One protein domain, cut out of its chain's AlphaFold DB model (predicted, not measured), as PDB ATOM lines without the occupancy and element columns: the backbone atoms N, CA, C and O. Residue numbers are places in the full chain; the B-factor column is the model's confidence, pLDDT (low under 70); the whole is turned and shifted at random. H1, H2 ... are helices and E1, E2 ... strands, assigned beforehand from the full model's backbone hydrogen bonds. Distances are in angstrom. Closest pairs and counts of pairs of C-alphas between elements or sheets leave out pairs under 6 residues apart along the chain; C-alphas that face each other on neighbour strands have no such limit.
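This is residues 122 to 236 and 326 to 339 of the 347 residues of an uncharacterized protein of Candidatus Melainabacteria bacterium (UniProt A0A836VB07). With little regular structure, the chain winds in stacked turns as a three-sided solenoid; parallel sheets E1-E2-E4-E6-E8 and E3-E5-E7 make two sides, short pairings from residues 139 to 140 through 326 to 327 the third. H1 caps the E1 end, and residues 206 to 211 stick out. The printed part has 129 residues, mostly strand, 45 in named elements, ordered E1 H1 E2 E3 E4 E5 E6 E7 E8; it is compact, radius of gyration of the C-alphas 15.0 A, spanning 55 by 28 by 26 A.

Find C-alpha 127 at (179.271, 244.278, 166.848), where E1, residues 127 to 132, begins its 16.0 A. Then find E2, 157 to 162; E4, 188 to 193; E6, 224 to 228; and E8, 333 to 337, ending at (180.475, 226.350, 173.869). E3 is 167 to 169, E5 198 to 200, E7 231 to 233, H1 141 to 148.

In the twisted larger sheet, look at N 160 of E2 and O 190 of E4, 2.8 A apart, within hydrogen-bond range. In the other, N 168 of E3 and O 198 of E5 are 2.8 A apart. H1 is on the larger sheet, height 9.4 A, across the strands; its closest C-alphas to E1 are Tyr 145 and Val 130, 7.3 A. E1, H1, E2 form a strand-helix-strand unit, parallel neighbours with a helix between, its crossover right-handed. In H1, 3 of 4 O i to N i+4 pairs are within range.

The farthest C-alphas, Pro 125 and Thr 208, are 55.9 A apart. Residues 237 to 325 are cut out; C-alphas 236 and 326 are 14.1 A apart. Links E3 to E4 and E5 to E6 are long. Residues 122 to 125 have pLDDT under 70.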
ATOM      1  N   GLY A 122     183.767 240.453 162.442       52.38
ATOM      2  CA  GLY A 122     184.211 241.727 161.867       52.38
ATOM      3  C   GLY A 122     183.414 242.192 160.645       52.38
ATOM      4  O   GLY A 122     183.623 243.297 160.163       52.38
ATOM      5  N   GLY A 123     182.491 241.389 160.125       51.22
ATOM      6  CA  GLY A 123     181.599 241.810 159.049       51.22
ATOM      7  C   GLY A 123     180.228 242.317 159.495       51.22
ATOM      8  O   GLY A 123     179.441 242.672 158.620       51.22
ATOM      9  N   ASP A 124     179.930 242.306 160.795       64.62
ATOM     10  CA  ASP A 124     178.720 242.908 161.354       64.62
ATOM     11  C   ASP A 124     179.065 244.316 161.873       64.62
ATOM     12  O   ASP A 124     179.897 244.437 162.774       64.62
ATOM     13  N   PRO A 125     178.504 245.394 161.293       65.81
ATOM     14  CA  PRO A 125     178.755 246.748 161.779       65.81
ATOM     15  C   PRO A 125     178.163 247.016 163.171       65.81
ATOM     16  O   PRO A 125     178.547 248.009 163.782       65.81
ATOM     17  N   ASP A 126     177.258 246.164 163.666       77.56
ATOM     18  CA  ASP A 126     176.585 246.339 164.956       77.56
ATOM     19  C   ASP A 126     177.328 245.649 166.119       77.56
ATOM     20  O   ASP A 126     176.885 245.738 167.268       77.56
ATOM     21  N   ILE A 127     178.448 244.963 165.842       83.38
ATOM     22  CA  ILE A 127     179.271 244.278 166.848       83.38
ATOM     23  C   ILE A 127     180.663 244.905 166.920       83.38
ATOM     24  O   ILE A 127     181.462 244.822 165.986       83.38
ATOM     25  N   ASP A 128     181.002 245.433 168.093       87.00
ATOM     26  CA  ASP A 128     182.343 245.915 168.390       87.00
ATOM     27  C   ASP A 128     183.280 244.733 168.677       87.00
ATOM     28  O   ASP A 128     183.141 244.003 169.666       87.00
ATOM     29  N   LEU A 129     184.261 244.538 167.798       85.69
ATOM     30  CA  LEU A 129     185.218 243.442 167.890       85.69
ATOM     31  C   LEU A 129     186.505 243.879 168.603       85.69
ATOM     32  O   LEU A 129     187.180 244.820 168.187       85.69
ATOM     33  N   VAL A 130     186.890 243.140 169.646       88.00
ATOM     34  CA  VAL A 130     188.145 243.323 170.388       88.00
ATOM     35  C   VAL A 130     188.965 242.039 170.319       88.00
ATOM     36  O   VAL A 130     188.508 240.987 170.759       88.00
ATOM     37  N   ILE A 131     190.199 242.118 169.818       88.50
ATOM     38  CA  ILE A 131     191.086 240.954 169.676       88.50
ATOM     39  C   ILE A 131     192.299 241.105 170.589       88.50
ATOM     40  O   ILE A 131     193.056 242.070 170.483       88.50
ATOM     41  N   LEU A 132     192.495 240.118 171.458       88.44
ATOM     42  CA  LEU A 132     193.651 239.981 172.333       88.44
ATOM     43  C   LEU A 132     194.664 239.041 171.667       88.44
ATOM     44  O   LEU A 132     194.518 237.821 171.716       88.44
ATOM     45  N   GLY A 133     195.672 239.636 171.024       87.62
ATOM     46  CA  GLY A 133     196.709 238.924 170.261       87.62
ATOM     47  C   GLY A 133     198.059 238.767 170.971       87.62
ATOM     48  O   GLY A 133     199.034 238.357 170.348       87.62
ATOM     49  N   ALA A 134     198.150 239.139 172.247       87.94
ATOM     50  CA  ALA A 134     199.361 239.011 173.055       87.94
ATOM     51  C   ALA A 134     198.989 238.676 174.498       87.94
ATOM     52  O   ALA A 134     197.910 239.065 174.942       87.94
ATOM     53  N   ASP A 135     199.890 238.006 175.219       90.75
ATOM     54  CA  ASP A 135     199.673 237.630 176.617       90.75
ATOM     55  C   ASP A 135     199.335 238.858 177.474       90.75
ATOM     56  O   ASP A 135     199.965 239.911 177.348       90.75
ATOM     57  N   GLN A 136     198.328 238.725 178.335       92.44
ATOM     58  CA  GLN A 136     197.859 239.795 179.217       92.44
ATOM     59  C   GLN A 136     197.705 239.300 180.652       92.44
ATOM     60  O   GLN A 136     197.584 238.103 180.910       92.44
ATOM     61  N   GLN A 137     197.693 240.240 181.591       93.50
ATOM     62  CA  GLN A 137     197.628 239.950 183.018       93.50
ATOM     63  C   GLN A 137     196.587 240.828 183.704       93.50
ATOM     64  O   GLN A 137     196.508 242.017 183.394       93.50
ATOM     65  N   ASP A 138     195.812 240.239 184.619       94.44
ATOM     66  CA  ASP A 138     194.854 240.925 185.501       94.44
ATOM     67  C   ASP A 138     193.964 241.951 184.763       94.44
ATOM     68  O   ASP A 138     193.845 243.120 185.151       94.44
ATOM     69  N   ILE A 139     193.363 241.536 183.642       94.38
ATOM     70  CA  ILE A 139     192.660 242.468 182.751       94.38
ATOM     71  C   ILE A 139     191.207 242.697 183.152       94.38
ATOM     72  O   ILE A 139     190.507 241.805 183.621       94.38
ATOM     73  N   ASN A 140     190.715 243.896 182.845       95.94
ATOM     74  CA  ASN A 140     189.297 244.225 182.892       95.94
ATOM     75  C   ASN A 140     188.780 244.477 181.471       95.94
ATOM     76  O   ASN A 140     189.223 245.423 180.815       95.94
ATOM     77  N   LEU A 141     187.826 243.663 181.011       95.25
ATOM     78  CA  LEU A 141     187.284 243.748 179.650       95.25
ATOM     79  C   LEU A 141     186.649 245.113 179.361       95.25
ATOM     80  O   LEU A 141     186.818 245.659 178.270       95.25
ATOM     81  N   ARG A 142     185.989 245.724 180.350       94.12
ATOM     82  CA  ARG A 142     185.434 247.072 180.205       94.12
ATOM     83  C   ARG A 142     186.521 248.131 180.023       94.12
ATOM     84  O   ARG A 142     186.352 249.049 179.220       94.12
ATOM     85  N   THR A 143     187.632 248.019 180.750       93.44
ATOM     86  CA  THR A 143     188.777 248.931 180.590       93.44
ATOM     87  C   THR A 143     189.406 248.782 179.209       93.44
ATOM     88  O   THR A 143     189.688 249.792 178.567       93.44
ATOM     89  N   VAL A 144     189.565 247.543 178.727       90.56
ATOM     90  CA  VAL A 144     190.059 247.270 177.369       90.56
ATOM     91  C   VAL A 144     189.131 247.905 176.331       90.56
ATOM     92  O   VAL A 144     189.599 248.652 175.475       90.56
ATOM     93  N   TYR A 145     187.817 247.703 176.446       91.06
ATOM     94  CA  TYR A 145     186.841 248.289 175.526       91.06
ATOM     95  C   TYR A 145     186.895 249.821 175.490       91.06
ATOM     96  O   TYR A 145     187.016 250.405 174.415       91.06
ATOM     97  N   ASN A 146     186.889 250.483 176.654       90.44
ATOM     98  CA  ASN A 146     186.917 251.951 176.742       90.44
ATOM     99  C   ASN A 146     188.184 252.576 176.123       90.44
ATOM    100  O   ASN A 146     188.210 253.781 175.881       90.44
ATOM    101  N   SER A 147     189.252 251.793 175.922       86.88
ATOM    102  CA  SER A 147     190.478 252.265 175.267       86.88
ATOM    103  C   SER A 147     190.383 252.292 173.737       86.88
ATOM    104  O   SER A 147     191.172 252.979 173.091       86.88
ATOM    105  N   LEU A 148     189.420 251.561 173.168       83.75
ATOM    106  CA  LEU A 148     189.266 251.352 171.727       83.75
ATOM    107  C   LEU A 148     187.998 252.006 171.175       83.75
ATOM    108  O   LEU A 148     188.005 252.515 170.056       83.75
ATOM    109  N   PHE A 149     186.927 252.005 171.965       86.94
ATOM    110  CA  PHE A 149     185.590 252.405 171.549       86.94
ATOM    111  C   PHE A 149     185.042 253.527 172.439       86.94
ATOM    112  O   PHE A 149     185.478 253.695 173.586       86.94
ATOM    113  N   PRO A 150     184.085 254.327 171.934       89.19
ATOM    114  CA  PRO A 150     183.365 255.289 172.757       89.19
ATOM    115  C   PRO A 150     182.603 254.588 173.889       89.19
ATOM    116  O   PRO A 150     182.422 253.372 173.892       89.19
ATOM    117  N   ALA A 151     182.139 255.371 174.865       90.31
ATOM    118  CA  ALA A 151     181.379 254.831 175.985       90.31
ATOM    119  C   ALA A 151     180.180 253.991 175.479       90.31
ATOM    120  O   ALA A 151     179.399 254.502 174.678       90.31
ATOM    121  N   PRO A 152     180.032 252.738 175.946       93.62
ATOM    122  CA  PRO A 152     178.956 251.855 175.533       93.62
ATOM    123  C   PRO A 152     177.622 252.318 176.115       93.62
ATOM    124  O   PRO A 152     177.569 252.955 177.177       93.62
ATOM    125  N   ASP A 153     176.546 251.918 175.454       92.81
ATOM    126  CA  ASP A 153     175.170 252.103 175.890       92.81
ATOM    127  C   ASP A 153     174.436 250.751 175.978       92.81
ATOM    128  O   ASP A 153     175.047 249.685 175.954       92.81
ATOM    129  N   ALA A 154     173.116 250.790 176.168       92.69
ATOM    130  CA  ALA A 154     172.288 249.593 176.314       92.69
ATOM    131  C   ALA A 154     172.145 248.767 175.022       92.69
ATOM    132  O   ALA A 154     171.621 247.660 175.080       92.69
ATOM    133  N   SER A 155     172.549 249.307 173.871       91.56
ATOM    134  CA  SER A 155     172.518 248.628 172.573       91.56
ATOM    135  C   SER A 155     173.877 248.071 172.150       91.56
ATOM    136  O   SER A 155     173.945 247.339 171.167       91.56
ATOM    137  N   THR A 156     174.947 248.372 172.895       92.25
ATOM    138  CA  THR A 156     176.295 247.899 172.571       92.25
ATOM    139  C   THR A 156     176.372 246.375 172.603       92.25
ATOM    140  O   THR A 156     176.080 245.740 173.621       92.25
ATOM    141  N   GLN A 157     176.852 245.803 171.502       92.88
ATOM    142  CA  GLN A 157     177.238 244.402 171.412       92.88
ATOM    143  C   GLN A 157     178.747 244.334 171.221       92.88
ATOM    144  O   GLN A 157     179.283 244.920 170.288       92.88
ATOM    145  N   VAL A 158     179.435 243.627 172.111       92.44
ATOM    146  CA  VAL A 158     180.892 243.500 172.075       92.44
ATOM    147  C   VAL A 158     181.300 242.037 172.070       92.44
ATOM    148  O   VAL A 158     180.757 241.208 172.809       92.44
ATOM    149  N   LYS A 159     182.308 241.725 171.258       92.75
ATOM    150  CA  LYS A 159     182.922 240.404 171.192       92.75
ATOM    151  C   LYS A 159     184.421 240.502 171.449       92.75
ATOM    152  O   LYS A 159     185.163 241.077 170.658       92.75
ATOM    153  N   PHE A 160     184.862 239.900 172.546       93.56
ATOM    154  CA  PHE A 160     186.269 239.727 172.884       93.56
ATOM    155  C   PHE A 160     186.759 238.380 172.363       93.56
ATOM    156  O   PHE A 160     186.161 237.352 172.674       93.56
ATOM    157  N   ILE A 161     187.853 238.373 171.606       92.19
ATOM    158  CA  ILE A 161     188.498 237.157 171.103       92.19
ATOM    159  C   ILE A 161     189.897 237.052 171.700       92.19
ATOM    160  O   ILE A 161     190.717 237.950 171.520       92.19
ATOM    161  N   ILE A 162     190.175 235.945 172.387       93.56
ATOM    162  CA  ILE A 162     191.530 235.553 172.784       93.56
ATOM    163  C   ILE A 162     192.076 234.619 171.710       93.56
ATOM    164  O   ILE A 162     191.519 233.543 171.478       93.56
ATOM    165  N   GLU A 163     193.148 235.033 171.039       90.06
ATOM    166  CA  GLU A 163     193.728 234.246 169.955       90.06
ATOM    167  C   GLU A 163     194.427 232.975 170.450       90.06
ATOM    168  O   GLU A 163     194.874 232.871 171.592       90.06
ATOM    169  N   GLY A 164     194.554 231.990 169.558       90.06
ATOM    170  CA  GLY A 164     195.295 230.769 169.859       90.06
ATOM    171  C   GLY A 164     196.754 231.075 170.202       90.06
ATOM    172  O   GLY A 164     197.419 231.839 169.503       90.06
ATOM    173  N   GLY A 165     197.255 230.473 171.279       87.69
ATOM    174  CA  GLY A 165     198.599 230.715 171.804       87.69
ATOM    175  C   GLY A 165     198.706 231.904 172.761       87.69
ATOM    176  O   GLY A 165     199.761 232.058 173.372       87.69
ATOM    177  N   VAL A 166     197.643 232.699 172.929       93.12
ATOM    178  CA  VAL A 166     197.595 233.808 173.891       93.12
ATOM    179  C   VAL A 166     197.139 233.313 175.257       93.12
ATOM    180  O   VAL A 166     196.190 232.531 175.382       93.12
ATOM    181  N   LYS A 167     197.811 233.804 176.294       93.94
ATOM    182  CA  LYS A 167     197.523 233.500 177.691       93.94
ATOM    183  C   LYS A 167     197.073 234.763 178.406       93.94
ATOM    184  O   LYS A 167     197.766 235.779 178.401       93.94
ATOM    185  N   VAL A 168     195.928 234.684 179.062       96.06
ATOM    186  CA  VAL A 168     195.446 235.708 179.979       96.06
ATOM    187  C   VAL A 168     195.407 235.105 181.367       96.06
ATOM    188  O   VAL A 168     194.838 234.035 181.561       96.06
ATOM    189  N   GLY A 169     196.015 235.756 182.348       95.06
ATOM    190  CA  GLY A 169     195.978 235.197 183.685       95.06
ATOM    191  C   GLY A 169     196.358 236.141 184.793       95.06
ATOM    192  O   GLY A 169     196.569 237.330 184.571       95.06
ATOM    193  N   SER A 170     196.367 235.617 186.013       94.62
ATOM    194  CA  SER A 170     196.625 236.443 187.186       94.62
ATOM    195  C   SER A 170     198.094 236.456 187.589       94.62
ATOM    196  O   SER A 170     198.802 235.454 187.440       94.62
ATOM    197  N   THR A 171     198.545 237.585 188.136       94.00
ATOM    198  CA  THR A 171     199.859 237.707 188.784       94.00
ATOM    199  C   THR A 171     199.842 237.374 190.272       94.00
ATOM    200  O   THR A 171     200.906 237.149 190.850       94.00
ATOM    201  N   SER A 172     198.664 237.315 190.898       94.19
ATOM    202  CA  SER A 172     198.489 237.077 192.332       94.19
ATOM    203  C   SER A 172     197.425 236.010 192.578       94.19
ATOM    204  O   SER A 172     196.508 235.838 191.787       94.19
ATOM    205  N   ILE A 173     197.500 235.314 193.712       92.19
ATOM    206  CA  ILE A 173     196.423 234.412 194.154       92.19
ATOM    207  C   ILE A 173     195.185 235.180 194.656       92.19
ATOM    208  O   ILE A 173     194.126 234.602 194.854       92.19
ATOM    209  N   SER A 174     195.319 236.494 194.874       92.50
ATOM    210  CA  SER A 174     194.259 237.383 195.370       92.50
ATOM    211  C   SER A 174     193.592 238.238 194.289       92.50
ATOM    212  O   SER A 174     192.673 239.002 194.597       92.50
ATOM    213  N   THR A 175     194.065 238.156 193.044       93.19
ATOM    214  CA  THR A 175     193.461 238.834 191.896       93.19
ATOM    215  C   THR A 175     192.963 237.807 190.888       93.19
ATOM    216  O   THR A 175     193.335 236.638 190.921       93.19
ATOM    217  N   PHE A 176     192.056 238.245 190.021       95.12
ATOM    218  CA  PHE A 176     191.507 237.418 188.955       95.12
ATOM    219  C   PHE A 176     192.301 237.682 187.685       95.12
ATOM    220  O   PHE A 176     192.634 238.835 187.400       95.12
ATOM    221  N   GLY A 177     192.549 236.647 186.886       93.69
ATOM    222  CA  GLY A 177     193.216 236.824 185.595       93.69
ATOM    223  C   GLY A 177     192.419 237.701 184.627       93.69
ATOM    224  O   GLY A 177     192.992 238.457 183.840       93.69
ATOM    225  N   MET A 178     191.093 237.637 184.723       96.75
ATOM    226  CA  MET A 178     190.169 238.442 183.941       96.75
ATOM    227  C   MET A 178     188.933 238.821 184.753       96.75
ATOM    228  O   MET A 178     188.357 237.997 185.461       96.75
ATOM    229  N   VAL A 179     188.468 240.054 184.578       97.31
ATOM    230  CA  VAL A 179     187.156 240.498 185.056       97.31
ATOM    231  C   VAL A 179     186.347 241.112 183.918       97.31
ATOM    232  O   VAL A 179     186.890 241.843 183.084       97.31
ATOM    233  N   THR A 180     185.039 240.849 183.866       96.31
ATOM    234  CA  THR A 180     184.189 241.438 182.811       96.31
ATOM    235  C   THR A 180     184.000 242.946 182.990       96.31
ATOM    236  O   THR A 180     183.891 243.679 182.004       96.31
ATOM    237  N   GLY A 181     184.039 243.430 184.235       95.31
ATOM    238  CA  GLY A 181     183.759 244.820 184.580       95.31
ATOM    239  C   GLY A 181     182.276 245.175 184.442       95.31
ATOM    240  O   GLY A 181     181.442 244.338 184.125       95.31
ATOM    241  N   THR A 182     181.935 246.440 184.692       94.94
ATOM    242  CA  THR A 182     180.537 246.899 184.681       94.94
ATOM    243  C   THR A 182     180.115 247.397 183.300       94.94
ATOM    244  O   THR A 182     180.780 248.248 182.698       94.94
ATOM    245  N   TRP A 183     178.959 246.938 182.825       96.44
ATOM    246  CA  TRP A 183     178.368 247.338 181.545       96.44
ATOM    247  C   TRP A 183     176.974 247.950 181.735       96.44
ATOM    248  O   TRP A 183     176.326 247.691 182.753       96.44
ATOM    249  N   PRO A 184     176.502 248.806 180.807       96.19
ATOM    250  CA  PRO A 184     175.126 249.288 180.831       96.19
ATOM    251  C   PRO A 184     174.150 248.113 180.736       96.19
ATOM    252  O   PRO A 184     174.407 247.135 180.036       96.19
ATOM    253  N   ALA A 185     173.014 248.197 181.427       93.75
ATOM    254  CA  ALA A 185     171.983 247.170 181.325       93.75
ATOM    255  C   ALA A 185     171.471 247.077 179.877       93.75
ATOM    256  O   ALA A 185     171.104 248.098 179.298       93.75
ATOM    257  N   GLY A 186     171.447 245.867 179.318       91.62
ATOM    258  CA  GLY A 186     171.051 245.601 177.931       91.62
ATOM    259  C   GLY A 186     172.220 245.352 176.974       91.62
ATOM    260  O   GLY A 186     172.008 244.712 175.948       91.62
ATOM    261  N   ALA A 187     173.438 245.775 177.328       94.50
ATOM    262  CA  ALA A 187     174.627 245.467 176.539       94.50
ATOM    263  C   ALA A 187     174.886 243.951 176.487       94.50
ATOM    264  O   ALA A 187     174.649 243.233 177.460       94.50
ATOM    265  N   ILE A 188     175.414 243.467 175.366       94.88
ATOM    266  CA  ILE A 188     175.741 242.049 175.177       94.88
ATOM    267  C   ILE A 188     177.256 241.902 175.150       94.88
ATOM    268  O   ILE A 188     177.919 242.405 174.245       94.88
ATOM    269  N   VAL A 189     177.802 241.188 176.136       96.56
ATOM    270  CA  VAL A 189     179.238 240.914 176.242       96.56
ATOM    271  C   VAL A 189     179.498 239.454 175.903       96.56
ATOM    272  O   VAL A 189     179.016 238.550 176.589       96.56
ATOM    273  N   THR A 190     180.272 239.223 174.845       95.88
ATOM    274  CA  THR A 190     180.690 237.883 174.415       95.88
ATOM    275  C   THR A 190     182.194 237.717 174.580       95.88
ATOM    276  O   THR A 190     182.963 238.559 174.122       95.88
ATOM    277  N   LEU A 191     182.621 236.612 175.191       96.31
ATOM    278  CA  LEU A 191     184.017 236.188 175.263       96.31
ATOM    279  C   LEU A 191     184.202 234.897 174.463       96.31
ATOM    280  O   LEU A 191     183.539 233.894 174.723       96.31
ATOM    281  N   GLN A 192     185.134 234.920 173.518       95.19
ATOM    282  CA  GLN A 192     185.545 233.775 172.722       95.19
ATOM    283  C   GLN A 192     187.014 233.449 172.989       95.19
ATOM    284  O   GLN A 192     187.888 234.296 172.813       95.19
ATOM    285  N   LEU A 193     187.289 232.205 173.369       96.06
ATOM    286  CA  LEU A 193     188.643 231.661 173.415       96.06
ATOM    287  C   LEU A 193     188.846 230.796 172.176       96.06
ATOM    288  O   LEU A 193     188.081 229.855 171.949       96.06
ATOM    289  N   ASN A 194     189.871 231.100 171.383       93.50
ATOM    290  CA  ASN A 194     190.266 230.255 170.262       93.50
ATOM    291  C   ASN A 194     191.084 229.048 170.752       93.50
ATOM    292  O   ASN A 194     191.592 229.017 171.874       93.50
ATOM    293  N   SER A 195     191.205 228.024 169.905       92.88
ATOM    294  CA  SER A 195     191.965 226.821 170.256       92.88
ATOM    295  C   SER A 195     193.420 227.154 170.589       92.88
ATOM    296  O   SER A 195     194.086 227.879 169.849       92.88
ATOM    297  N   GLY A 196     193.903 226.640 171.722       92.25
ATOM    298  CA  GLY A 196     195.231 226.939 172.260       92.25
ATOM    299  C   GLY A 196     195.332 228.257 173.039       92.25
ATOM    300  O   GLY A 196     196.437 228.617 173.437       92.25
ATOM    301  N   ALA A 197     194.229 228.987 173.240       95.56
ATOM    302  CA  ALA A 197     194.169 230.115 174.168       95.56
ATOM    303  C   ALA A 197     193.976 229.631 175.615       95.56
ATOM    304  O   ALA A 197     193.304 228.623 175.853       95.56
ATOM    305  N   PHE A 198     194.516 230.384 176.575       96.75
ATOM    306  CA  PHE A 198     194.415 230.083 178.005       96.75
ATOM    307  C   PHE A 198     193.875 231.284 178.782       96.75
ATOM    308  O   PHE A 198     194.377 232.395 178.618       96.75
ATOM    309  N   ALA A 199     192.904 231.052 179.664       97.19
ATOM    310  CA  ALA A 199     192.498 231.997 180.701       97.19
ATOM    311  C   ALA A 199     192.669 231.333 182.073       97.19
ATOM    312  O   ALA A 199     191.875 230.466 182.440       97.19
ATOM    313  N   THR A 200     193.726 231.684 182.810       97.56
ATOM    314  CA  THR A 200     194.122 230.921 184.004       97.56
ATOM    315  C   THR A 200     194.465 231.768 185.220       97.56
ATOM    316  O   THR A 200     195.042 232.846 185.098       97.56
ATOM    317  N   GLY A 201     194.191 231.251 186.414       97.62
ATOM    318  CA  GLY A 201     194.675 231.846 187.660       97.62
ATOM    319  C   GLY A 201     196.187 231.671 187.870       97.62
ATOM    320  O   GLY A 201     196.874 231.020 187.076       97.62
ATOM    321  N   LYS A 202     196.720 232.258 188.948       97.81
ATOM    322  CA  LYS A 202     198.101 232.015 189.406       97.81
ATOM    323  C   LYS A 202     198.197 230.665 190.127       97.81
ATOM    324  O   LYS A 202     197.318 230.334 190.908       97.81
ATOM    325  N   GLY A 203     199.279 229.919 189.921       98.25
ATOM    326  CA  GLY A 203     199.585 228.733 190.718       98.25
ATOM    327  C   GLY A 203     200.049 229.101 192.127       98.25
ATOM    328  O   GLY A 203     200.812 230.060 192.299       98.25
ATOM    329  N   GLY A 204     199.588 228.339 193.120       98.19
ATOM    330  CA  GLY A 204     199.974 228.525 194.516       98.19
ATOM    331  C   GLY A 204     201.457 228.230 194.737       98.19
ATOM    332  O   GLY A 204     201.997 227.271 194.176       98.19
ATOM    333  N   ASP A 205     202.118 229.035 195.566       98.25
ATOM    334  CA  ASP A 205     203.512 228.823 195.949       98.25
ATOM    335  C   ASP A 205     203.621 227.830 197.120       98.25
ATOM    336  O   ASP A 205     202.827 227.829 198.067       98.25
ATOM    337  N   ALA A 206     204.610 226.941 197.064       97.44
ATOM    338  CA  ALA A 206     204.885 226.040 198.172       97.44
ATOM    339  C   ALA A 206     205.564 226.805 199.313       97.44
ATOM    340  O   ALA A 206     206.453 227.628 199.104       97.44
ATOM    341  N   THR A 207     205.183 226.496 200.552       95.44
ATOM    342  CA  THR A 207     205.756 227.125 201.750       95.44
ATOM    343  C   THR A 207     206.401 226.075 202.655       95.44
ATOM    344  O   THR A 207     206.383 224.882 202.362       95.44
ATOM    345  N   THR A 208     206.973 226.488 203.789       93.69
ATOM    346  CA  THR A 208     207.463 225.563 204.832       93.69
ATOM    347  C   THR A 208     206.350 225.009 205.733       93.69
ATOM    348  O   THR A 208     206.652 224.420 206.771       93.69
ATOM    349  N   ALA A 209     205.081 225.230 205.381       94.69
ATOM    350  CA  ALA A 209     203.911 224.705 206.075       94.69
ATOM    351  C   ALA A 209     202.896 224.170 205.044       94.69
ATOM    352  O   ALA A 209     203.278 223.405 204.151       94.69
ATOM    353  N   ASN A 210     201.625 224.560 205.178       97.75
ATOM    354  CA  ASN A 210     200.585 224.296 204.187       97.75
ATOM    355  C   ASN A 210     200.938 224.939 202.839       97.75
ATOM    356  O   ASN A 210     201.578 225.994 202.799       97.75
ATOM    357  N   GLY A 211     200.514 224.310 201.747       97.62
ATOM    358  CA  GLY A 211     200.626 224.915 200.422       97.62
ATOM    359  C   GLY A 211     199.717 226.139 200.291       97.62
ATOM    360  O   GLY A 211     198.659 226.178 200.920       97.62
ATOM    361  N   GLU A 212     200.121 227.136 199.500       98.00
ATOM    362  CA  GLU A 212     199.217 228.230 199.137       98.00
ATOM    363  C   GLU A 212     198.159 227.767 198.137       98.00
ATOM    364  O   GLU A 212     198.398 226.893 197.296       98.00
ATOM    365  N   ASP A 213     196.985 228.382 198.228       98.06
ATOM    366  CA  ASP A 213     195.882 228.149 197.308       98.06
ATOM    367  C   ASP A 213     196.222 228.673 195.903       98.06
ATOM    368  O   ASP A 213     197.006 229.610 195.733       98.06
ATOM    369  N   GLY A 214     195.616 228.073 194.880       98.00
ATOM    370  CA  GLY A 214     195.645 228.619 193.527       98.00
ATOM    371  C   GLY A 214     194.754 229.857 193.398       98.00
ATOM    372  O   GLY A 214     193.707 229.949 194.031       98.00
ATOM    373  N   GLY A 215     195.160 230.806 192.555       97.88
ATOM    374  CA  GLY A 215     194.379 231.996 192.222       97.88
ATOM    375  C   GLY A 215     193.251 231.719 191.233       97.88
ATOM    376  O   GLY A 215     193.257 230.719 190.513       97.88
ATOM    377  N   ASP A 216     192.311 232.650 191.135       97.75
ATOM    378  CA  ASP A 216     191.118 232.495 190.304       97.75
ATOM    379  C   ASP A 216     191.335 233.006 188.869       97.75
ATOM    380  O   ASP A 216     192.105 233.939 188.616       97.75
ATOM    381  N   ALA A 217     190.646 232.403 187.897       97.44
ATOM    382  CA  ALA A 217     190.813 232.767 186.489       97.44
ATOM    383  C   ALA A 217     189.904 233.926 186.058       97.44
ATOM    384  O   ALA A 217     190.411 234.969 185.640       97.44
ATOM    385  N   ILE A 218     188.580 233.764 186.144       97.88
ATOM    386  CA  ILE A 218     187.611 234.755 185.651       97.88
ATOM    387  C   ILE A 218     186.625 235.137 186.753       97.88
ATOM    388  O   ILE A 218     186.036 234.254 187.370       97.88
ATOM    389  N   ARG A 219     186.369 236.439 186.928       97.69
ATOM    390  CA  ARG A 219     185.214 236.946 187.686       97.69
ATOM    391  C   ARG A 219     184.232 237.686 186.791       97.69
ATOM    392  O   ARG A 219     184.623 238.526 185.974       97.69
ATOM    393  N   LEU A 220     182.946 237.427 186.989       98.00
ATOM    394  CA  LEU A 220     181.879 238.192 186.359       98.00
ATOM    395  C   LEU A 220     181.493 239.389 187.238       98.00
ATOM    396  O   LEU A 220     181.111 239.242 188.389       98.00
ATOM    397  N   ASP A 221     181.562 240.587 186.668       97.31
ATOM    398  CA  ASP A 221     180.939 241.802 187.211       97.31
ATOM    399  C   ASP A 221     179.761 242.270 186.317       97.31
ATOM    400  O   ASP A 221     179.229 243.373 186.481       97.31
ATOM    401  N   TYR A 222     179.394 241.431 185.338       97.50
ATOM    402  CA  TYR A 222     178.298 241.574 184.382       97.50
ATOM    403  C   TYR A 222     178.036 240.228 183.682       97.50
ATOM    404  O   TYR A 222     178.946 239.394 183.612       97.50
ATOM    405  N   ASP A 223     176.829 240.046 183.142       97.44
ATOM    406  CA  ASP A 223     176.430 238.848 182.394       97.44
ATOM    407  C   ASP A 223     177.353 238.592 181.189       97.44
ATOM    408  O   ASP A 223     177.736 239.514 180.467       97.44
ATOM    409  N   LEU A 224     177.709 237.328 180.953       97.12
ATOM    410  CA  LEU A 224     178.683 236.946 179.931       97.12
ATOM    411  C   LEU A 224     178.160 235.814 179.051       97.12
ATOM    412  O   LEU A 224     177.730 234.775 179.552       97.12
ATOM    413  N   THR A 225     178.285 235.979 177.734       97.06
ATOM    414  CA  THR A 225     178.163 234.872 176.777       97.06
ATOM    415  C   THR A 225     179.544 234.293 176.483       97.06
ATOM    416  O   THR A 225     180.444 235.018 176.068       97.06
ATOM    417  N   LEU A 226     179.725 232.989 176.694       96.12
ATOM    418  CA  LEU A 226     181.009 232.302 176.565       96.12
ATOM    419  C   LEU A 226     181.033 231.339 175.369       96.12
ATOM    420  O   LEU A 226     180.164 230.477 175.224       96.12
ATOM    421  N   ILE A 227     182.076 231.459 174.549       95.81
ATOM    422  CA  ILE A 227     182.447 230.524 173.482       95.81
ATOM    423  C   ILE A 227     183.869 230.032 173.769       95.81
ATOM    424  O   ILE A 227     184.854 230.629 173.335       95.81
ATOM    425  N   ASN A 228     183.999 228.949 174.523       96.31
ATOM    426  CA  ASN A 228     185.298 228.420 174.912       96.31
ATOM    427  C   ASN A 228     185.752 227.293 173.970       96.31
ATOM    428  O   ASN A 228     185.245 226.178 174.039       96.31
ATOM    429  N   ASN A 229     186.743 227.568 173.118       95.62
ATOM    430  CA  ASN A 229     187.490 226.538 172.380       95.62
ATOM    431  C   ASN A 229     188.919 226.351 172.923       95.62
ATOM    432  O   ASN A 229     189.696 225.591 172.342       95.62
ATOM    433  N   GLY A 230     189.275 227.072 173.990       95.81
ATOM    434  CA  GLY A 230     190.566 227.017 174.667       95.81
ATOM    435  C   GLY A 230     190.462 226.323 176.025       95.81
ATOM    436  O   GLY A 230     189.656 225.406 176.203       95.81
ATOM    437  N   VAL A 231     191.290 226.770 176.971       97.56
ATOM    438  CA  VAL A 231     191.315 226.278 178.355       97.56
ATOM    439  C   VAL A 231     191.040 227.432 179.313       97.56
ATOM    440  O   VAL A 231     191.752 228.438 179.304       97.56
ATOM    441  N   ILE A 232     190.037 227.272 180.174       98.06
ATOM    442  CA  ILE A 232     189.801 228.156 181.322       98.06
ATOM    443  C   ILE A 232     190.119 227.361 182.578       98.06
ATOM    444  O   ILE A 232     189.544 226.296 182.780       98.06
ATOM    445  N   GLY A 233     191.027 227.840 183.422       97.50
ATOM    446  CA  GLY A 233     191.460 227.058 184.575       97.50
ATOM    447  C   GLY A 233     191.846 227.884 185.787       97.50
ATOM    448  O   GLY A 233     192.738 228.722 185.699       97.50
ATOM    449  N   GLY A 234     191.235 227.613 186.938       97.94
ATOM    450  CA  GLY A 234     191.758 228.139 188.198       97.94
ATOM    451  C   GLY A 234     193.198 227.665 188.416       97.94
ATOM    452  O   GLY A 234     193.599 226.620 187.902       97.94
ATOM    453  N   GLY A 235     194.001 228.428 189.146       98.25
ATOM    454  CA  GLY A 235     195.345 228.005 189.517       98.25
ATOM    455  C   GLY A 235     195.325 226.693 190.304       98.25
ATOM    456  O   GLY A 235     194.393 226.424 191.062       98.25
ATOM    457  N   GLY A 236     196.347 225.864 190.125       98.50
ATOM    458  CA  GLY A 236     196.574 224.699 190.971       98.50
ATOM    459  C   GLY A 236     197.067 225.124 192.353       98.50
ATOM    460  O   GLY A 236     197.879 226.047 192.470       98.50
ATOM    461  N   ILE A 326     185.649 229.976 187.106       98.00
ATOM    462  CA  ILE A 326     184.742 231.103 186.867       98.00
ATOM    463  C   ILE A 326     183.944 231.413 188.137       98.00
ATOM    464  O   ILE A 326     183.127 230.609 188.586       98.00
ATOM    465  N   ASP A 327     184.153 232.602 188.690       97.56
ATOM    466  CA  ASP A 327     183.311 233.181 189.731       97.56
ATOM    467  C   ASP A 327     182.204 234.017 189.082       97.56
ATOM    468  O   ASP A 327     182.469 235.054 188.464       97.56
ATOM    469  N   LYS A 328     180.952 233.557 189.188       96.69
ATOM    470  CA  LYS A 328     179.809 234.281 188.626       96.69
ATOM    471  C   LYS A 328     179.421 235.499 189.451       96.69
ATOM    472  O   LYS A 328     178.789 236.380 188.880       96.69
ATOM    473  N   ASN A 329     179.770 235.570 190.738       96.12
ATOM    474  CA  ASN A 329     179.491 236.716 191.607       96.12
ATOM    475  C   ASN A 329     178.041 237.252 191.465       96.12
ATOM    476  O   ASN A 329     177.788 238.457 191.418       96.12
ATOM    477  N   GLY A 330     177.069 236.344 191.337       94.88
ATOM    478  CA  GLY A 330     175.646 236.642 191.159       94.88
ATOM    479  C   GLY A 330     175.171 236.956 189.731       94.88
ATOM    480  O   GLY A 330     173.976 237.196 189.553       94.88
ATOM    481  N   PHE A 331     176.048 236.936 188.725       96.69
ATOM    482  CA  PHE A 331     175.728 237.197 187.315       96.69
ATOM    483  C   PHE A 331     175.458 235.923 186.504       96.69
ATOM    484  O   PHE A 331     175.735 234.792 186.918       96.69
ATOM    485  N   THR A 332     174.897 236.107 185.312       96.31
ATOM    486  CA  THR A 332     174.556 235.016 184.399       96.31
ATOM    487  C   THR A 332     175.725 234.696 183.476       96.31
ATOM    488  O   THR A 332     176.178 235.539 182.703       96.31
ATOM    489  N   LEU A 333     176.169 233.439 183.501       96.38
ATOM    490  CA  LEU A 333     177.056 232.870 182.489       96.38
ATOM    491  C   LEU A 333     176.214 232.074 181.486       96.38
ATOM    492  O   LEU A 333     175.572 231.095 181.865       96.38
ATOM    493  N   THR A 334     176.227 232.482 180.219       96.00
ATOM    494  CA  THR A 334     175.584 231.754 179.116       96.00
ATOM    495  C   THR A 334     176.648 231.071 178.268       96.00
ATOM    496  O   THR A 334     177.351 231.716 177.495       96.00
ATOM    497  N   GLU A 335     176.774 229.755 178.391       93.00
ATOM    498  CA  GLU A 335     177.758 228.975 177.642       93.00
ATOM    499  C   GLU A 335     177.177 228.538 176.295       93.00
ATOM    500  O   GLU A 335     176.276 227.703 176.226       93.00
ATOM    501  N   THR A 336     177.697 229.102 175.206       91.44
ATOM    502  CA  THR A 336     177.389 228.632 173.845       91.44
ATOM    503  C   THR A 336     178.268 227.435 173.488       91.44
ATOM    504  O   THR A 336     177.809 226.480 172.864       91.44
ATOM    505  N   VAL A 337     179.532 227.471 173.921       89.88
ATOM    506  CA  VAL A 337     180.475 226.350 173.869       89.88
ATOM    507  C   VAL A 337     181.239 226.330 175.192       89.88
ATOM    508  O   VAL A 337     181.899 227.312 175.521       89.88
ATOM    509  N   THR A 338     181.147 225.234 175.946       86.44
ATOM    510  CA  THR A 338     181.783 225.106 177.274       86.44
ATOM    511  C   THR A 338     183.291 224.859 177.200       86.44
ATOM    512  O   THR A 338     184.030 225.393 178.022       86.44
ATOM    513  N   GLY A 339     183.776 224.103 176.208       89.94
ATOM    514  CA  GLY A 339     185.211 223.824 176.037       89.94
ATOM    515  C   GLY A 339     185.849 223.046 177.196       89.94
ATOM    516  O   GLY A 339     185.184 222.238 177.844       89.94
TER     517      GLY A 339